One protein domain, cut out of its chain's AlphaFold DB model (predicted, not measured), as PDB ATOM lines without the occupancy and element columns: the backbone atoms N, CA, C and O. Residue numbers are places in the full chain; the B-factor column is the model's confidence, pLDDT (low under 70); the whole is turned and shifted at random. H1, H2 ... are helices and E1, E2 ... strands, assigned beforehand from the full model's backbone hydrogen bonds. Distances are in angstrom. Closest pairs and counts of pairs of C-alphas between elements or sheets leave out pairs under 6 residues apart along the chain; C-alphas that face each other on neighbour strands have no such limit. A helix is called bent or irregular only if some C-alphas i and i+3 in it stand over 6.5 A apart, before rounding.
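Overview. This is residues 48 to 95, 141 to 202, 217 to 224 and 276 to 303 of the 303 residues of an uncharacterized protein of Gammaproteobacteria bacterium (UniProt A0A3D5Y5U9). One antiparallel sheet of seven strands, strongly twisted and curled like part of a barrel, makes the body, and two helices, H1 and H2, pack on one face of it in a two-layer arrangement. The E4-E5 hairpin reaches past the body at one end, where residues 170 to 175 stick out, and residues 191 to 197 of an unnamed stretch also stick out. The 146 printed residues hold, along the chain, E1, E2, E3, H1, E4, E5, E6, E7 and H2; the sheet's order is E5, E4, E3, E2, E1, E7, E6, and the class is mixed, helices and strands. The whole is compact, with a radius of gyration of the C-alphas of 15.3 A, and only just elongated, spanning 47 by 31 by 29 A.

Along the chain. The longest strand is E4, residues 155 to 171, 37.5 A from first to last C-alpha; it bends by 85 degrees at residue 158. E5, residues 174 to 186, measures 33.8 A and bends by 66 degrees at residue 182. E3 is residues 83 to 92, 27.9 A, and E2 residues 69 to 77, 26.3 A. E1, residues 55 to 61, begins at C-alpha 55 at (119.066, 227.111, 111.623). E7 is residues 276 to 281 and E6 residues 221 to 224. H1 is residues 146 to 151. H2, residues 284 to 295, measures 18.1 A, ends at C-alpha 295 at (131.484, 240.107, 113.549), and is irregular: C-alphas 285 and 288 are 7.2 A apart.

Arrangement. E1, E2 and E3 form a meander, each strand the antiparallel neighbour of the one before; N 57 and O 73 are 2.8 A apart, and N 72 and O 88 also 2.8 A. E4 is antiparallel to E3, with N 85 and O 164 at 2.8 A, and forms a hairpin with the edge strand E5, with N 169 and O 176 at 2.9 A. On the other side of E1 lies E7, with N 280 and O 58 at 2.8 A, then the edge strand E6, with N 279 and O 222 at 2.8 A. H2 is on the sheet at a height of 8.1 A, only just over E3 alone, and runs across the strands, at 78 degrees to E3 on the local plane. H1 is on the same face. H2 touches H1 with residues 286 to 290 alone, about perpendicular at 88 degrees; their closest C-alphas, those of Leu 150 and Asp 289, are 6.9 A apart. In H1 every O i to N i+4 pair is within hydrogen-bond range, in H2 6 of 8.

Size, cuts and confidence. The two C-alphas farthest apart, those of Asp 172 and Arg 192, are 49.1 A apart. Residues 96 to 140, 203 to 216 and 225 to 275 are not printed; the C-alphas across these cuts are 9.3 A, 22.5 A and 5.8 A apart. Of the links printed whole, E1 to E2 is short and the others are tight. The mean pLDDT of the printed part is 83.4; residues 62 to 67, 185, 187 to 202 and 301 to 303 are under 70.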
ATOM      1  N   GLU A  48     121.179 211.343 114.988       90.75
ATOM      2  CA  GLU A  48     120.803 211.843 113.673       90.75
ATOM      3  C   GLU A  48     120.347 213.299 113.807       90.75
ATOM      4  O   GLU A  48     119.679 213.676 114.773       90.75
ATOM      5  N   ILE A  49     120.723 214.125 112.831       93.62
ATOM      6  CA  ILE A  49     120.256 215.508 112.766       93.62
ATOM      7  C   ILE A  49     118.753 215.527 112.488       93.62
ATOM      8  O   ILE A  49     118.286 214.960 111.503       93.62
ATOM      9  N   ASP A  50     118.007 216.274 113.300       94.62
ATOM     10  CA  ASP A  50     116.660 216.710 112.947       94.62
ATOM     11  C   ASP A  50     116.761 217.994 112.100       94.62
ATOM     12  O   ASP A  50     117.055 219.073 112.637       94.62
ATOM     13  N   PRO A  51     116.524 217.941 110.776       94.25
ATOM     14  CA  PRO A  51     116.641 219.122 109.926       94.25
ATOM     15  C   PRO A  51     115.673 220.236 110.347       94.25
ATOM     16  O   PRO A  51     115.947 221.406 110.091       94.25
ATOM     17  N   LYS A  52     114.582 219.911 111.057       94.44
ATOM     18  CA  LYS A  52     113.633 220.901 111.587       94.44
ATOM     19  C   LYS A  52     114.165 221.673 112.787       94.44
ATOM     20  O   LYS A  52     113.529 222.646 113.180       94.44
ATOM     21  N   LEU A  53     115.286 221.263 113.378       95.44
ATOM     22  CA  LEU A  53     115.972 222.027 114.422       95.44
ATOM     23  C   LEU A  53     117.106 222.893 113.863       95.44
ATOM     24  O   LEU A  53     117.477 223.884 114.478       95.44
ATOM     25  N   SER A  54     117.622 222.571 112.678       96.19
ATOM     26  CA  SER A  54     118.756 223.295 112.093       96.19
ATOM     27  C   SER A  54     118.366 224.728 111.715       96.19
ATOM     28  O   SER A  54     117.247 224.952 111.242       96.19
ATOM     29  N   GLY A  55     119.266 225.688 111.918       96.19
ATOM     30  CA  GLY A  55     119.066 227.111 111.623       96.19
ATOM     31  C   GLY A  55     119.291 228.034 112.822       96.19
ATOM     32  O   GLY A  55     119.802 227.614 113.861       96.19
ATOM     33  N   ILE A  56     118.913 229.301 112.652       97.19
ATOM     34  CA  ILE A  56     119.053 230.350 113.668       97.19
ATOM     35  C   ILE A  56     117.730 230.557 114.403       97.19
ATOM     36  O   ILE A  56     116.659 230.636 113.797       97.19
ATOM     37  N   TRP A  57     117.832 230.670 115.718       96.69
ATOM     38  CA  TRP A  57     116.732 230.843 116.643       96.69
ATOM     39  C   TRP A  57     117.010 232.036 117.553       96.69
ATOM     40  O   TRP A  57     118.143 232.236 117.991       96.69
ATOM     41  N   ILE A  58     115.975 232.812 117.853       94.69
ATOM     42  CA  ILE A  58     116.040 233.991 118.717       94.69
ATOM     43  C   ILE A  58     114.984 233.873 119.813       94.69
ATOM     44  O   ILE A  58     113.866 233.416 119.571       94.69
ATOM     45  N   GLY A  59     115.340 234.233 121.037       90.50
ATOM     46  CA  GLY A  59     114.455 234.076 122.181       90.50
ATOM     47  C   GLY A  59     115.173 234.306 123.495       90.50
ATOM     48  O   GLY A  59     116.052 235.155 123.575       90.50
ATOM     49  N   GLY A  60     114.803 233.574 124.536       81.75
ATOM     50  CA  GLY A  60     115.393 233.757 125.856       81.75
ATOM     51  C   GLY A  60     114.667 232.976 126.946       81.75
ATOM     52  O   GLY A  60     113.758 232.192 126.652       81.75
ATOM     53  N   PRO A  61     115.079 233.154 128.208       74.31
ATOM     54  CA  PRO A  61     114.342 232.620 129.344       74.31
ATOM     55  C   PRO A  61     112.897 233.153 129.380       74.31
ATOM     56  O   PRO A  61     112.633 234.284 128.974       74.31
ATOM     57  N   GLY A  62     111.957 232.290 129.783       61.12
ATOM     58  CA  GLY A  62     110.507 232.463 129.611       61.12
ATOM     59  C   GLY A  62     109.905 233.808 130.058       61.12
ATOM     60  O   GLY A  62     110.329 234.401 131.041       61.12
ATOM     61  N   GLU A  63     108.858 234.224 129.327       53.50
ATOM     62  CA  GLU A  63     108.146 235.524 129.367       53.50
ATOM     63  C   GLU A  63     108.923 236.733 128.801       53.50
ATOM     64  O   GLU A  63     108.804 237.873 129.252       53.50
ATOM     65  N   ALA A  64     109.664 236.496 127.716       49.31
ATOM     66  CA  ALA A  64     110.377 237.494 126.916       49.31
ATOM     67  C   ALA A  64     109.472 238.392 126.036       49.31
ATOM     68  O   ALA A  64     109.874 238.785 124.943       49.31
ATOM     69  N   GLU A  65     108.261 238.755 126.477       51.12
ATOM     70  CA  GLU A  65     107.534 239.841 125.790       51.12
ATOM     71  C   GLU A  65     108.156 241.216 126.096       51.12
ATOM     72  O   GLU A  65     107.895 242.171 125.375       51.12
ATOM     73  N   ASN A  66     109.011 241.327 127.126       53.94
ATOM     74  CA  ASN A  66     109.667 242.585 127.508       53.94
ATOM     75  C   ASN A  66     111.110 242.421 128.029       53.94
ATOM     76  O   ASN A  66     111.595 243.299 128.750       53.94
ATOM     77  N   SER A  67     111.805 241.314 127.736       61.06
ATOM     78  CA  SER A  67     113.207 241.200 128.155       61.06
ATOM     79  C   SER A  67     114.067 242.133 127.301       61.06
ATOM     80  O   SER A  67     114.099 242.038 126.078       61.06
ATOM     81  N   GLU A  68     114.802 243.040 127.951       72.44
ATOM     82  CA  GLU A  68     115.808 243.890 127.288       72.44
ATOM     83  C   GLU A  68     116.990 243.056 126.739       72.44
ATOM     84  O   GLU A  68     117.862 243.586 126.049       72.44
ATOM     85  N   GLU A  69     117.002 241.750 127.029       80.69
ATOM     86  CA  GLU A  69     117.969 240.762 126.577       80.69
ATOM     87  C   GLU A  69     117.321 239.765 125.607       80.69
ATOM     88  O   GLU A  69     116.241 239.236 125.874       80.69
ATOM     89  N   ALA A  70     118.007 239.489 124.499       85.44
ATOM     90  CA  ALA A  70     117.638 238.449 123.545       85.44
ATOM     91  C   ALA A  70     118.806 237.473 123.365       85.44
ATOM     92  O   ALA A  70     119.927 237.872 123.042       85.44
ATOM     93  N   GLY A  71     118.543 236.191 123.584       91.19
ATOM     94  CA  GLY A  71     119.440 235.075 123.325       91.19
ATOM     95  C   GLY A  71     119.289 234.542 121.903       91.19
ATOM     96  O   GLY A  71     118.184 234.419 121.375       91.19
ATOM     97  N   PHE A  72     120.415 234.181 121.306       94.75
ATOM     98  CA  PHE A  72     120.494 233.509 120.021       94.75
ATOM     99  C   PHE A  72     120.973 232.080 120.215       94.75
ATOM    100  O   PHE A  72     121.923 231.831 120.959       94.75
ATOM    101  N   LEU A  73     120.330 231.167 119.498       95.62
ATOM    102  CA  LEU A  73     120.727 229.779 119.349       95.62
ATOM    103  C   LEU A  73     120.923 229.489 117.860       95.62
ATOM    104  O   LEU A  73     119.986 229.576 117.074       95.62
ATOM    105  N   ILE A  74     122.137 229.121 117.473       96.69
ATOM    106  CA  ILE A  74     122.468 228.697 116.111       96.69
ATOM    107  C   ILE A  74     122.727 227.196 116.150       96.69
ATOM    108  O   ILE A  74     123.590 226.749 116.899       96.69
ATOM    109  N   LEU A  75     121.988 226.425 115.356       97.00
ATOM    110  CA  LEU A  75     122.195 224.990 115.169       97.00
ATOM    111  C   LEU A  75     122.633 224.734 113.730       97.00
ATOM    112  O   LEU A  75     121.792 224.561 112.842       97.00
ATOM    113  N   ASP A  76     123.945 224.708 113.510       95.50
ATOM    114  CA  ASP A  76     124.544 224.452 112.200       95.50
ATOM    115  C   ASP A  76     124.991 222.984 112.097       95.50
ATOM    116  O   ASP A  76     125.704 222.510 112.986       95.50
ATOM    117  N   PRO A  77     124.553 222.204 111.093       96.38
ATOM    118  CA  PRO A  77     125.031 220.837 110.899       96.38
ATOM    119  C   PRO A  77     126.564 220.755 110.831       96.38
ATOM    120  O   PRO A  77     127.183 221.251 109.895       96.38
ATOM    121  N   TYR A  78     127.187 220.081 111.799       93.44
ATOM    122  CA  TYR A  78     128.640 219.872 111.823       93.44
ATOM    123  C   TYR A  78     129.044 218.641 111.009       93.44
ATOM    124  O   TYR A  78     130.013 218.651 110.252       93.44
ATOM    125  N   ASP A  79     128.273 217.565 111.155       93.62
ATOM    126  CA  ASP A  79     128.381 216.342 110.370       93.62
ATOM    127  C   ASP A  79     126.982 215.733 110.173       93.62
ATOM    128  O   ASP A  79     125.968 216.372 110.421       93.62
ATOM    129  N   LYS A  80     126.886 214.485 109.706       93.06
ATOM    130  CA  LYS A  80     125.586 213.826 109.469       93.06
ATOM    131  C   LYS A  80     124.783 213.523 110.752       93.06
ATOM    132  O   LYS A  80     123.659 213.037 110.651       93.06
ATOM    133  N   ARG A  81     125.370 213.705 111.940       95.06
ATOM    134  CA  ARG A  81     124.831 213.244 113.232       95.06
ATOM    135  C   ARG A  81     124.712 214.342 114.277       95.06
ATOM    136  O   ARG A  81     123.904 214.205 115.196       95.06
ATOM    137  N   THR A  82     125.537 215.379 114.169       96.56
ATOM    138  CA  THR A  82     125.738 216.378 115.220       96.56
ATOM    139  C   THR A  82     125.752 217.799 114.676       96.56
ATOM    140  O   THR A  82     126.093 218.038 113.517       96.56
ATOM    141  N   TRP A  83     125.400 218.751 115.537       97.38
ATOM    142  CA  TRP A  83     125.479 220.181 115.251       97.38
ATOM    143  C   TRP A  83     126.721 220.807 115.869       97.38
ATOM    144  O   TRP A  83     127.190 220.379 116.928       97.38
ATOM    145  N   LEU A  84     127.181 221.883 115.243       96.00
ATOM    146  CA  LEU A  84     127.892 222.954 115.906       96.00
ATOM    147  C   LEU A  84     126.829 223.927 116.417       96.00
ATOM    148  O   LEU A  84     126.135 224.587 115.645       96.00
ATOM    149  N   ALA A  85     126.648 223.938 117.729       95.62
ATOM    150  CA  ALA A  85     125.601 224.687 118.383       95.62
ATOM    151  C   ALA A  85     126.191 225.909 119.086       95.62
ATOM    152  O   ALA A  85     127.016 225.760 119.991       95.62
ATOM    153  N   SER A  86     125.784 227.108 118.678       94.31
ATOM    154  CA  SER A  86     126.309 228.360 119.223       94.31
ATOM    155  C   SER A  86     125.246 229.144 119.983       94.31
ATOM    156  O   SER A  86     124.113 229.275 119.526       94.31
ATOM    157  N   LEU A  87     125.633 229.680 121.139       92.38
ATOM    158  CA  LEU A  87     124.794 230.472 122.033       92.38
ATOM    159  C   LEU A  87     125.466 231.813 122.329       92.38
ATOM    160  O   LEU A  87     126.653 231.855 122.671       92.38
ATOM    161  N   PHE A  88     124.709 232.901 122.230       91.69
ATOM    162  CA  PHE A  88     125.126 234.219 122.710       91.69
ATOM    163  C   PHE A  88     123.917 235.077 123.078       91.69
ATOM    164  O   PHE A  88     122.809 234.847 122.603       91.69
ATOM    165  N   SER A  89     124.136 236.075 123.926       90.38
ATOM    166  CA  SER A  89     123.127 237.054 124.325       90.38
ATOM    167  C   SER A  89     123.376 238.407 123.673       90.38
ATOM    168  O   SER A  89     124.501 238.781 123.330       90.38
ATOM    169  N   THR A  90     122.303 239.165 123.527       90.94
ATOM    170  CA  THR A  90     122.295 240.547 123.064       90.94
ATOM    171  C   THR A  90     121.455 241.390 124.006       90.94
ATOM    172  O   THR A  90     120.615 240.868 124.736       90.94
ATOM    173  N   LYS A  91     121.683 242.698 123.971       90.06
ATOM    174  CA  LYS A  91     120.876 243.715 124.632       90.06
ATOM    175  C   LYS A  91     120.290 244.651 123.601       90.06
ATOM    176  O   LYS A  91     120.980 245.021 122.653       90.06
ATOM    177  N   CYS A  92     119.046 245.055 123.798       88.50
ATOM    178  CA  CYS A  92     118.449 246.084 122.963       88.50
ATOM    179  C   CYS A  92     118.899 247.485 123.418       88.50
ATOM    180  O   CYS A  92     118.910 247.777 124.615       88.50
ATOM    181  N   VAL A  93     119.263 248.353 122.470       88.50
ATOM    182  CA  VAL A  93     119.683 249.742 122.713       88.50
ATOM    183  C   VAL A  93     118.757 250.764 122.030       88.50
ATOM    184  O   VAL A  93     118.508 250.724 120.823       88.50
ATOM    185  N   ASP A  94     118.254 251.726 122.815       82.31
ATOM    186  CA  ASP A  94     117.286 252.755 122.380       82.31
ATOM    187  C   ASP A  94     117.861 253.786 121.387       82.31
ATOM    188  O   ASP A  94     117.103 254.458 120.683       82.31
ATOM    189  N   GLU A  95     119.186 253.878 121.246       70.94
ATOM    190  CA  GLU A  95     119.865 254.639 120.189       70.94
ATOM    191  C   GLU A  95     120.704 253.688 119.325       70.94
ATOM    192  O   GLU A  95     121.380 252.816 119.874       70.94
ATOM    193  N   CYS A 141     113.022 250.063 122.753       80.81
ATOM    194  CA  CYS A 141     113.322 248.639 122.899       80.81
ATOM    195  C   CYS A 141     112.269 247.871 123.702       80.81
ATOM    196  O   CYS A 141     111.904 246.760 123.346       80.81
ATOM    197  N   ARG A 142     111.690 248.502 124.731       78.50
ATOM    198  CA  ARG A 142     110.612 247.926 125.559       78.50
ATOM    199  C   ARG A 142     109.309 247.616 124.820       78.50
ATOM    200  O   ARG A 142     108.380 247.116 125.438       78.50
ATOM    201  N   ARG A 143     109.176 248.011 123.556       83.31
ATOM    202  CA  ARG A 143     107.987 247.756 122.731       83.31
ATOM    203  C   ARG A 143     108.311 246.961 121.474       83.31
ATOM    204  O   ARG A 143     107.452 246.871 120.604       83.31
ATOM    205  N   MET A 144     109.536 246.459 121.363       84.94
ATOM    206  CA  MET A 144     109.972 245.643 120.243       84.94
ATOM    207  C   MET A 144     110.082 244.197 120.694       84.94
ATOM    208  O   MET A 144     110.650 243.899 121.744       84.94
ATOM    209  N   THR A 145     109.591 243.294 119.861       87.38
ATOM    210  CA  THR A 145     109.996 241.893 119.937       87.38
ATOM    211  C   THR A 145     111.490 241.764 119.603       87.38
ATOM    212  O   THR A 145     112.044 242.615 118.897       87.38
ATOM    213  N   PRO A 146     112.167 240.683 120.028       88.12
ATOM    214  CA  PRO A 146     113.561 240.442 119.653       88.12
ATOM    215  C   PRO A 146     113.818 240.487 118.137       88.12
ATOM    216  O   PRO A 146     114.846 241.000 117.701       88.12
ATOM    217  N   VAL A 147     112.872 239.997 117.325       89.19
ATOM    218  CA  VAL A 147     112.972 240.003 115.855       89.19
ATOM    219  C   VAL A 147     112.884 241.427 115.296       89.19
ATOM    220  O   VAL A 147     113.676 241.799 114.434       89.19
ATOM    221  N   GLU A 148     111.965 242.252 115.806       89.31
ATOM    222  CA  GLU A 148     111.854 243.662 115.404       89.31
ATOM    223  C   GLU A 148     113.087 244.469 115.820       89.31
ATOM    224  O   GLU A 148     113.583 245.287 115.045       89.31
ATOM    225  N   ALA A 149     113.613 244.218 117.022       89.62
ATOM    226  CA  ALA A 149     114.834 244.856 117.499       89.62
ATOM    227  C   ALA A 149     116.052 244.478 116.639       89.62
ATOM    228  O   ALA A 149     116.886 245.344 116.357       89.62
ATOM    229  N   LEU A 150     116.141 243.221 116.187       91.12
ATOM    230  CA  LEU A 150     117.170 242.775 115.243       91.12
ATOM    231  C   LEU A 150     117.048 243.521 113.911       91.12
ATOM    232  O   LEU A 150     117.998 244.180 113.498       91.12
ATOM    233  N   ALA A 151     115.864 243.492 113.292       89.31
ATOM    234  CA  ALA A 151     115.612 244.129 111.997       89.31
ATOM    235  C   ALA A 151     115.829 245.655 112.023       89.31
ATOM    236  O   ALA A 151     116.189 246.263 111.017       89.31
ATOM    237  N   ALA A 152     115.630 246.292 113.180       89.12
ATOM    238  CA  ALA A 152     115.874 247.716 113.379       89.12
ATOM    239  C   ALA A 152     117.339 248.057 113.733       89.12
ATOM    240  O   ALA A 152     117.630 249.224 114.025       89.12
ATOM    241  N   GLY A 153     118.251 247.075 113.758       90.00
ATOM    242  CA  GLY A 153     119.657 247.272 114.124       90.00
ATOM    243  C   GLY A 153     119.840 247.750 115.567       90.00
ATOM    244  O   GLY A 153     120.733 248.550 115.858       90.00
ATOM    245  N   ARG A 154     118.943 247.334 116.471       89.56
ATOM    246  CA  ARG A 154     118.910 247.759 117.880       89.56
ATOM    247  C   ARG A 154     119.526 246.751 118.834       89.56
ATOM    248  O   ARG A 154     119.640 247.056 120.014       89.56
ATOM    249  N   LEU A 155     119.913 245.571 118.363       90.88
ATOM    250  CA  LEU A 155     120.580 244.580 119.199       90.88
ATOM    251  C   LEU A 155     122.088 244.818 119.215       90.88
ATOM    252  O   LEU A 155     122.728 244.970 118.179       90.88
ATOM    253  N   GLN A 156     122.659 244.818 120.411       90.06
ATOM    254  CA  GLN A 156     124.094 244.845 120.636       90.06
ATOM    255  C   GLN A 156     124.507 243.572 121.362       90.06
ATOM    256  O   GLN A 156     123.896 243.185 122.356       90.06
ATOM    257  N   VAL A 157     125.570 242.928 120.888       89.25
ATOM    258  CA  VAL A 157     126.128 241.739 121.532       89.25
ATOM    259  C   VAL A 157     126.498 242.018 122.988       89.25
ATOM    260  O   VAL A 157     127.267 242.934 123.291       89.25
ATOM    261  N   ASP A 158     126.005 241.164 123.881       83.94
ATOM    262  CA  ASP A 158     126.295 241.207 125.304       83.94
ATOM    263  C   ASP A 158     126.942 239.893 125.750       83.94
ATOM    264  O   ASP A 158     126.303 238.850 125.800       83.94
ATOM    265  N   GLY A 159     128.229 239.938 126.101       81.69
ATOM    266  CA  GLY A 159     128.913 238.810 126.734       81.69
ATOM    267  C   GLY A 159     129.773 237.970 125.788       81.69
ATOM    268  O   GLY A 159     130.673 238.493 125.121       81.69
ATOM    269  N   LYS A 160     129.583 236.648 125.842       85.69
ATOM    270  CA  LYS A 160     130.436 235.646 125.190       85.69
ATOM    271  C   LYS A 160     129.639 234.873 124.140       85.69
ATOM    272  O   LYS A 160     128.468 234.585 124.357       85.69
ATOM    273  N   LEU A 161     130.309 234.486 123.062       89.44
ATOM    274  CA  LEU A 161     129.836 233.460 122.147       89.44
ATOM    275  C   LEU A 161     130.371 232.120 122.625       89.44
ATOM    276  O   LEU A 161     131.577 231.947 122.822       89.44
ATOM    277  N   GLN A 162     129.470 231.171 122.800       88.81
ATOM    278  CA  GLN A 162     129.803 229.831 123.247       88.81
ATOM    279  C   GLN A 162     129.413 228.851 122.174       88.81
ATOM    280  O   GLN A 162     128.332 228.964 121.613       88.81
ATOM    281  N   THR A 163     130.301 227.919 121.869       92.00
ATOM    282  CA  THR A 163     130.083 226.940 120.815       92.00
ATOM    283  C   THR A 163     130.318 225.540 121.352       92.00
ATOM    284  O   THR A 163     131.335 225.257 121.995       92.00
ATOM    285  N   TYR A 164     129.365 224.671 121.049       93.12
ATOM    286  CA  TYR A 164     129.268 223.303 121.515       93.12
ATOM    287  C   TYR A 164     129.149 222.361 120.321       93.12
ATOM    288  O   TYR A 164     128.613 222.729 119.278       93.12
ATOM    289  N   LYS A 165     129.600 221.121 120.476       94.12
ATOM    290  CA  LYS A 165     129.103 220.011 119.667       94.12
ATOM    291  C   LYS A 165     127.836 219.502 120.337       94.12
ATOM    292  O   LYS A 165     127.881 219.167 121.519       94.12
ATOM    293  N   ALA A 166     126.732 219.447 119.604       95.75
ATOM    294  CA  ALA A 166     125.448 219.016 120.139       95.75
ATOM    295  C   ALA A 166     124.872 217.821 119.379       95.75
ATOM    296  O   ALA A 166     125.082 217.683 118.172       95.75
ATOM    297  N   TRP A 167     124.141 216.951 120.072       95.81
ATOM    298  CA  TRP A 167     123.475 215.793 119.470       95.81
ATOM    299  C   TRP A 167     122.169 215.460 120.180       95.81
ATOM    300  O   TRP A 167     121.975 215.829 121.340       95.81
ATOM    301  N   LEU A 168     121.268 214.781 119.466       95.44
ATOM    302  CA  LEU A 168     119.972 214.375 119.994       95.44
ATOM    303  C   LEU A 168     120.003 212.939 120.499       95.44
ATOM    304  O   LEU A 168     120.622 212.057 119.902       95.44
ATOM    305  N   THR A 169     119.227 212.711 121.550       93.44
ATOM    306  CA  THR A 169     118.946 211.386 122.090       93.44
ATOM    307  C   THR A 169     117.477 211.323 122.481       93.44
ATOM    308  O   THR A 169     117.000 212.173 123.229       93.44
ATOM    309  N   ASP A 170     116.758 210.313 121.998       92.19
ATOM    310  CA  ASP A 170     115.391 210.029 122.432       92.19
ATOM    311  C   ASP A 170     115.422 208.883 123.462       92.19
ATOM    312  O   ASP A 170     115.949 207.802 123.188       92.19
ATOM    313  N   ILE A 171     114.874 209.116 124.658       89.25
ATOM    314  CA  ILE A 171     114.775 208.127 125.746       89.25
ATOM    315  C   ILE A 171     113.318 208.076 126.193       89.25
ATOM    316  O   ILE A 171     112.784 209.077 126.660       89.25
ATOM    317  N   ASP A 172     112.661 206.931 126.003       89.25
ATOM    318  CA  ASP A 172     111.254 206.705 126.375       89.25
ATOM    319  C   ASP A 172     110.289 207.811 125.896       89.25
ATOM    320  O   ASP A 172     109.362 208.224 126.588       89.25
ATOM    321  N   GLY A 173     110.510 208.307 124.674       89.62
ATOM    322  CA  GLY A 173     109.697 209.367 124.064       89.62
ATOM    323  C   GLY A 173     110.038 210.787 124.531       89.62
ATOM    324  O   GLY A 173     109.405 211.743 124.077       89.62
ATOM    325  N   VAL A 174     111.044 210.952 125.392       92.50
ATOM    326  CA  VAL A 174     111.596 212.254 125.772       92.50
ATOM    327  C   VAL A 174     112.830 212.546 124.937       92.50
ATOM    328  O   VAL A 174     113.812 211.806 124.959       92.50
ATOM    329  N   ARG A 175     112.771 213.664 124.215       94.69
ATOM    330  CA  ARG A 175     113.872 214.153 123.397       94.69
ATOM    331  C   ARG A 175     114.811 215.021 124.214       94.69
ATOM    332  O   ARG A 175     114.395 216.011 124.821       94.69
ATOM    333  N   LEU A 176     116.084 214.672 124.183       94.62
ATOM    334  CA  LEU A 176     117.157 215.347 124.892       94.62
ATOM    335  C   LEU A 176     118.198 215.822 123.886       94.62
ATOM    336  O   LEU A 176     118.432 215.164 122.873       94.62
ATOM    337  N   MET A 177     118.821 216.960 124.170       95.12
ATOM    338  CA  MET A 177     119.989 217.439 123.452       95.12
ATOM    339  C   MET A 177     121.148 217.558 124.419       95.12
ATOM    340  O   MET A 177     121.047 218.221 125.453       95.12
ATOM    341  N   THR A 178     122.238 216.914 124.051       92.50
ATOM    342  CA  THR A 178     123.472 216.886 124.816       92.50
ATOM    343  C   THR A 178     124.459 217.872 124.208       92.50
ATOM    344  O   THR A 178     124.572 217.929 122.986       92.50
ATOM    345  N   TRP A 179     125.159 218.642 125.044       92.31
ATOM    346  CA  TRP A 179     126.008 219.765 124.645       92.31
ATOM    347  C   TRP A 179     127.419 219.577 125.188       92.31
ATOM    348  O   TRP A 179     127.643 219.622 126.395       92.31
ATOM    349  N   GLU A 180     128.382 219.371 124.296       88.44
ATOM    350  CA  GLU A 180     129.796 219.231 124.630       88.44
ATOM    351  C   GLU A 180     130.556 220.508 124.240       88.44
ATOM    352  O   GLU A 180     130.547 220.883 123.065       88.44
ATOM    353  N   PRO A 181     131.234 221.185 125.175       85.62
ATOM    354  CA  PRO A 181     131.937 222.439 124.906       85.62
ATOM    355  C   PRO A 181     133.050 222.251 123.865       85.62
ATOM    356  O   PRO A 181     133.811 221.282 123.917       85.62
ATOM    357  N   LYS A 182     133.171 223.188 122.917       84.31
ATOM    358  CA  LYS A 182     134.262 223.203 121.920       84.31
ATOM    359  C   LYS A 182     135.073 224.486 121.950       84.31
ATOM    360  O   LYS A 182     136.297 224.433 121.855       84.31
ATOM    361  N   PHE A 183     134.406 225.632 122.047       77.25
ATOM    362  CA  PHE A 183     135.065 226.927 121.930       77.25
ATOM    363  C   PHE A 183     134.272 228.037 122.627       77.25
ATOM    364  O   PHE A 183     133.041 228.022 122.641       77.25
ATOM    365  N   GLN A 184     134.983 229.024 123.175       70.88
ATOM    366  CA  GLN A 184     134.399 230.229 123.760       70.88
ATOM    367  C   GLN A 184     135.143 231.468 123.239       70.88
ATOM    368  O   GLN A 184     136.353 231.597 123.429       70.88
ATOM    369  N   ALA A 185     134.413 232.402 122.625       69.88
ATOM    370  CA  ALA A 185     134.909 233.720 122.232       69.88
ATOM    371  C   ALA A 185     134.258 234.815 123.080       69.88
ATOM    372  O   ALA A 185     133.097 234.729 123.472       69.88
ATOM    373  N   GLN A 186     135.006 235.878 123.360       73.44
ATOM    374  CA  GLN A 186     134.478 237.071 124.020       73.44
ATOM    375  C   GLN A 186     134.297 238.179 122.991       73.44
ATOM    376  O   GLN A 186     135.142 238.320 122.105       73.44
ATOM    377  N   SER A 187     133.244 238.988 123.139       65.44
ATOM    378  CA  SER A 187     133.049 240.150 122.270       65.44
ATOM    379  C   SER A 187     134.268 241.080 122.313       65.44
ATOM    380  O   SER A 187     134.741 241.472 123.388       65.44
ATOM    381  N   ILE A 188     134.773 241.461 121.136       68.38
ATOM    382  CA  ILE A 188     135.922 242.371 121.003       68.38
ATOM    383  C   ILE A 188     135.571 243.797 121.438       68.38
ATOM    384  O   ILE A 188     136.456 244.551 121.847       68.38
ATOM    385  N   ILE A 189     134.281 244.143 121.417       59.91
ATOM    386  CA  ILE A 189     133.762 245.460 121.795       59.91
ATOM    387  C   ILE A 189     133.918 245.675 123.310       59.91
ATOM    388  O   ILE A 189     134.395 246.725 123.744       59.91
ATOM    389  N   LYS A 190     133.641 244.652 124.134       54.03
ATOM    390  CA  LYS A 190     133.792 244.735 125.600       54.03
ATOM    391  C   LYS A 190     135.233 244.664 126.102       54.03
ATOM    392  O   LYS A 190     135.510 245.196 127.172       54.03
ATOM    393  N   LYS A 191     136.185 244.112 125.336       49.28
ATOM    394  CA  LYS A 191     137.612 244.128 125.733       49.28
ATOM    395  C   LYS A 191     138.166 245.546 125.956       49.28
ATOM    396  O   LYS A 191     139.189 245.686 126.618       49.28
ATOM    397  N   ARG A 192     137.509 246.590 125.431       44.19
ATOM    398  CA  ARG A 192     137.890 247.999 125.635       44.19
ATOM    399  C   ARG A 192     137.159 248.703 126.785       44.19
ATOM    400  O   ARG A 192     137.594 249.783 127.171       44.19
ATOM    401  N   ALA A 193     136.103 248.116 127.352       42.97
ATOM    402  CA  ALA A 193     135.257 248.753 128.359       42.97
ATOM    403  C   ALA A 193     135.036 247.828 129.573       42.97
ATOM    404  O   ALA A 193     134.101 247.040 129.612       42.97
ATOM    405  N   SER A 194     135.892 247.988 130.584       38.44
ATOM    406  CA  SER A 194     135.742 247.506 131.968       38.44
ATOM    407  C   SER A 194     135.834 245.991 132.241       38.44
ATOM    408  O   SER A 194     135.015 245.184 131.804       38.44
ATOM    409  N   SER A 195     136.814 245.643 133.087       43.16
ATOM    410  CA  SER A 195     136.604 244.688 134.177       43.16
ATOM    411  C   SER A 195     135.453 245.190 135.054       43.16
ATOM    412  O   SER A 195     135.303 246.396 135.201       43.16
ATOM    413  N   ASP A 196     134.705 244.288 135.679       45.72
ATOM    414  CA  ASP A 196     133.629 244.574 136.645       45.72
ATOM    415  C   ASP A 196     132.223 244.689 136.043       45.72
ATOM    416  O   ASP A 196     131.627 245.757 135.923       45.72
ATOM    417  N   LYS A 197     131.651 243.524 135.736       42.50
ATOM    418  CA  LYS A 197     130.422 243.005 136.366       42.50
ATOM    419  C   LYS A 197     130.096 241.661 135.724       42.50
ATOM    420  O   LYS A 197     129.999 241.561 134.504       42.50
ATOM    421  N   ALA A 198     129.959 240.630 136.556       39.94
ATOM    422  CA  ALA A 198     129.453 239.329 136.146       39.94
ATOM    423  C   ALA A 198     128.026 239.522 135.613       39.94
ATOM    424  O   ALA A 198     127.091 239.720 136.386       39.94
ATOM    425  N   GLY A 199     127.880 239.567 134.288       42.19
ATOM    426  CA  GLY A 199     126.580 239.401 133.653       42.19
ATOM    427  C   GLY A 199     126.045 238.012 133.985       42.19
ATOM    428  O   GLY A 199     126.834 237.101 134.239       42.19
ATOM    429  N   HIS A 200     124.724 237.867 134.000       42.16
ATOM    430  CA  HIS A 200     124.053 236.580 134.134       42.16
ATOM    431  C   HIS A 200     124.377 235.725 132.906       42.16
ATOM    432  O   HIS A 200     123.655 235.699 131.918       42.16
ATOM    433  N   SER A 201     125.539 235.082 132.928       46.34
ATOM    434  CA  SER A 201     125.875 234.018 132.003       46.34
ATOM    435  C   SER A 201     124.863 232.897 132.219       46.34
ATOM    436  O   SER A 201     124.579 232.572 133.373       46.34
ATOM    437  N   LEU A 202     124.329 232.325 131.135       50.03
ATOM    438  CA  LEU A 202     123.401 231.193 131.204       50.03
ATOM    439  C   LEU A 202     123.909 230.167 132.244       50.03
ATOM    440  O   LEU A 202     125.107 229.851 132.239       50.03
ATOM    441  N   HIS A 217     107.058 222.795 119.988       85.00
ATOM    442  CA  HIS A 217     105.632 223.111 120.115       85.00
ATOM    443  C   HIS A 217     105.006 223.388 118.744       85.00
ATOM    444  O   HIS A 217     103.869 222.996 118.481       85.00
ATOM    445  N   ALA A 218     105.785 224.000 117.850       89.94
ATOM    446  CA  ALA A 218     105.421 224.319 116.477       89.94
ATOM    447  C   ALA A 218     106.663 224.224 115.564       89.94
ATOM    448  O   ALA A 218     107.789 224.180 116.065       89.94
ATOM    449  N   PRO A 219     106.511 224.233 114.223       89.31
ATOM    450  CA  PRO A 219     107.652 224.180 113.297       89.31
ATOM    451  C   PRO A 219     108.696 225.292 113.502       89.31
ATOM    452  O   PRO A 219     109.870 225.103 113.191       89.31
ATOM    453  N   ASN A 220     108.259 226.433 114.040       93.69
ATOM    454  CA  ASN A 220     109.073 227.626 114.251       93.69
ATOM    455  C   ASN A 220     109.255 227.956 115.736       93.69
ATOM    456  O   ASN A 220     109.653 229.070 116.058       93.69
ATOM    457  N   GLU A 221     108.957 227.017 116.634       93.88
ATOM    458  CA  GLU A 221     109.059 227.229 118.076       93.88
ATOM    459  C   GLU A 221     109.687 226.012 118.751       93.88
ATOM    460  O   GLU A 221     109.196 224.878 118.639       93.88
ATOM    461  N   VAL A 222     110.776 226.263 119.470       94.94
ATOM    462  CA  VAL A 222     111.481 225.262 120.263       94.94
ATOM    463  C   VAL A 222     111.670 225.784 121.677       94.94
ATOM    464  O   VAL A 222     112.017 226.946 121.886       94.94
ATOM    465  N   SER A 223     111.461 224.919 122.661       94.31
ATOM    466  CA  SER A 223     111.846 225.192 124.035       94.31
ATOM    467  C   SER A 223     112.920 224.219 124.492       94.31
ATOM    468  O   SER A 223     112.884 223.027 124.168       94.31
ATOM    469  N   LEU A 224     113.850 224.734 125.285       94.44
ATOM    470  CA  LEU A 224     114.884 223.959 125.947       94.44
ATOM    471  C   LEU A 224     114.640 224.053 127.455       94.44
ATOM    472  O   LEU A 224     114.743 225.138 128.028       94.44
ATOM    473  N   ARG A 276     113.165 227.526 131.692       89.88
ATOM    474  CA  ARG A 276     112.815 227.174 130.316       89.88
ATOM    475  C   ARG A 276     113.239 228.304 129.400       89.88
ATOM    476  O   ARG A 276     112.730 229.417 129.523       89.88
ATOM    477  N   MET A 277     114.085 227.983 128.431       90.06
ATOM    478  CA  MET A 277     114.372 228.879 127.320       90.06
ATOM    479  C   MET A 277     113.381 228.613 126.193       90.06
ATOM    480  O   MET A 277     113.160 227.458 125.820       90.06
ATOM    481  N   GLN A 278     112.785 229.666 125.655       92.12
ATOM    482  CA  GLN A 278     111.893 229.598 124.504       92.12
ATOM    483  C   GLN A 278     112.536 230.343 123.350       92.12
ATOM    484  O   GLN A 278     112.979 231.479 123.516       92.12
ATOM    485  N   PHE A 279     112.575 229.706 122.187       93.31
ATOM    486  CA  PHE A 279     113.121 230.295 120.983       93.31
ATOM    487  C   PHE A 279     112.147 230.186 119.822       93.31
ATOM    488  O   PHE A 279     111.506 229.155 119.600       93.31
ATOM    489  N   GLN A 280     112.113 231.254 119.037       94.31
ATOM    490  CA  GLN A 280     111.421 231.314 117.766       94.31
ATOM    491  C   GLN A 280     112.438 231.229 116.635       94.31
ATOM    492  O   GLN A 280     113.534 231.789 116.707       94.31
ATOM    493  N   ARG A 281     112.082 230.495 115.585       95.62
ATOM    494  CA  ARG A 281     112.920 230.364 114.397       95.62
ATOM    495  C   ARG A 281     113.018 231.714 113.705       95.62
ATOM    496  O   ARG A 281     111.996 232.302 113.354       95.62
ATOM    497  N   LEU A 282     114.242 232.160 113.456       95.56
ATOM    498  CA  LEU A 282     114.483 233.365 112.685       95.56
ATOM    499  C   LEU A 282     114.274 233.068 111.183       95.56
ATOM    500  O   LEU A 282     114.775 232.042 110.698       95.56
ATOM    501  N   PRO A 283     113.546 233.922 110.441       93.94
ATOM    502  CA  PRO A 283     113.456 233.828 108.987       93.94
ATOM    503  C   PRO A 283     114.831 233.963 108.315       93.94
ATOM    504  O   PRO A 283     115.719 234.642 108.832       93.94
ATOM    505  N   GLN A 284     115.028 233.302 107.171       92.94
ATOM    506  CA  GLN A 284     116.337 233.266 106.497       92.94
ATOM    507  C   GLN A 284     116.784 234.643 105.998       92.94
ATOM    508  O   GLN A 284     117.978 234.927 105.969       92.94
ATOM    509  N   GLU A 285     115.841 235.516 105.652       92.94
ATOM    510  CA  GLU A 285     116.105 236.893 105.237       92.94
ATOM    511  C   GLU A 285     116.830 237.731 106.306       92.94
ATOM    512  O   GLU A 285     117.499 238.697 105.953       92.94
ATOM    513  N   ASN A 286     116.761 237.337 107.583       93.56
ATOM    514  CA  ASN A 286     117.426 238.015 108.698       93.56
ATOM    515  C   ASN A 286     118.783 237.393 109.079       93.56
ATOM    516  O   ASN A 286     119.388 237.799 110.069       93.56
ATOM    517  N   TYR A 287     119.281 236.385 108.351       93.88
ATOM    518  CA  TYR A 287     120.530 235.704 108.735       93.88
ATOM    519  C   TYR A 287     121.751 236.618 108.593       93.88
ATOM    520  O   TYR A 287     122.675 236.525 109.399       93.88
ATOM    521  N   ASN A 288     121.719 237.552 107.639       92.25
ATOM    522  CA  ASN A 288     122.773 238.553 107.469       92.25
ATOM    523  C   ASN A 288     122.864 239.490 108.683       92.25
ATOM    524  O   ASN A 288     123.964 239.751 109.157       92.25
ATOM    525  N   ASP A 289     121.722 239.893 109.252       92.69
ATOM    526  CA  ASP A 289     121.678 240.728 110.462       92.69
ATOM    527  C   ASP A 289     122.363 240.023 111.649       92.69
ATOM    528  O   ASP A 289     123.016 240.646 112.487       92.69
ATOM    529  N   VAL A 290     122.240 238.692 111.723       94.00
ATOM    530  CA  VAL A 290     122.941 237.877 112.728       94.00
ATOM    531  C   VAL A 290     124.428 237.758 112.407       94.00
ATOM    532  O   VAL A 290     125.246 237.783 113.327       94.00
ATOM    533  N   GLY A 291     124.793 237.669 111.127       92.19
ATOM    534  CA  GLY A 291     126.180 237.748 110.668       92.19
ATOM    535  C   GLY A 291     126.886 239.001 111.188       92.19
ATOM    536  O   GLY A 291     127.953 238.887 111.790       92.19
ATOM    537  N   ASP A 292     126.244 240.164 111.075       91.69
ATOM    538  CA  ASP A 292     126.777 241.441 111.572       91.69
ATOM    539  C   ASP A 292     126.990 241.436 113.099       91.69
ATOM    540  O   ASP A 292     127.972 241.979 113.612       91.69
ATOM    541  N   LEU A 293     126.114 240.764 113.857       92.44
ATOM    542  CA  LEU A 293     126.323 240.554 115.296       92.44
ATOM    543  C   LEU A 293     127.522 239.632 115.567       92.44
ATOM    544  O   LEU A 293     128.282 239.869 116.510       92.44
ATOM    545  N   LEU A 294     127.718 238.591 114.756       91.81
ATOM    546  CA  LEU A 294     128.831 237.649 114.907       91.81
ATOM    547  C   LEU A 294     130.199 238.283 114.605       91.81
ATOM    548  O   LEU A 294     131.194 237.894 115.231       91.81
ATOM    549  N   GLU A 295     130.258 239.323 113.769       91.06
ATOM    550  CA  GLU A 295     131.484 240.107 113.549       91.06
ATOM    551  C   GLU A 295     132.023 240.719 114.853       91.06
ATOM    552  O   GLU A 295     133.239 240.814 115.051       91.06
ATOM    553  N   ALA A 296     131.147 241.044 115.815       88.25
ATOM    554  CA  ALA A 296     131.553 241.530 117.136       88.25
ATOM    555  C   ALA A 296     132.325 240.481 117.965       88.25
ATOM    556  O   ALA A 296     132.937 240.823 118.984       88.25
ATOM    557  N   PHE A 297     132.320 239.214 117.550       86.19
ATOM    558  CA  PHE A 297     133.145 238.141 118.106       86.19
ATOM    559  C   PHE A 297     134.383 237.825 117.249       86.19
ATOM    560  O   PHE A 297     135.155 236.936 117.610       86.19
ATOM    561  N   GLY A 298     134.607 238.563 116.158       85.94
ATOM    562  CA  GLY A 298     135.688 238.313 115.202       85.94
ATOM    563  C   GLY A 298     135.418 237.132 114.269       85.94
ATOM    564  O   GLY A 298     136.367 236.535 113.767       85.94
ATOM    565  N   ILE A 299     134.147 236.769 114.080       83.94
ATOM    566  CA  ILE A 299     133.729 235.755 113.114       83.94
ATOM    567  C   ILE A 299     133.302 236.487 111.847       83.94
ATOM    568  O   ILE A 299     132.323 237.225 111.864       83.94
ATOM    569  N   GLU A 300     134.064 236.312 110.770       77.50
ATOM    570  CA  GLU A 300     133.696 236.825 109.449       77.50
ATOM    571  C   GLU A 300     132.480 236.054 108.914       77.50
ATOM    572  O   GLU A 300     132.333 234.864 109.204       77.50
ATOM    573  N   GLN A 301     131.605 236.738 108.168       61.28
ATOM    574  CA  GLN A 301     130.314 236.220 107.698       61.28
ATOM    575  C   GLN A 301     130.425 234.787 107.131       61.28
ATOM    576  O   GLN A 301     131.170 234.527 106.187       61.28
ATOM    577  N   ILE A 302     129.685 233.852 107.744       54.09
ATOM    578  CA  ILE A 302     129.648 232.421 107.377       54.09
ATOM    579  C   ILE A 302     128.514 232.128 106.370       54.09
ATOM    580  O   ILE A 302     128.507 231.065 105.748       54.09
ATOM    581  N   PHE A 303     127.576 233.066 106.185       52.53
ATOM    582  CA  PHE A 303     126.329 232.887 105.431       52.53
ATOM    583  C   PHE A 303     126.249 233.793 104.203       52.53
ATOM    584  O   PHE A 303     126.711 234.951 104.302       52.53
TER     585      PHE A 303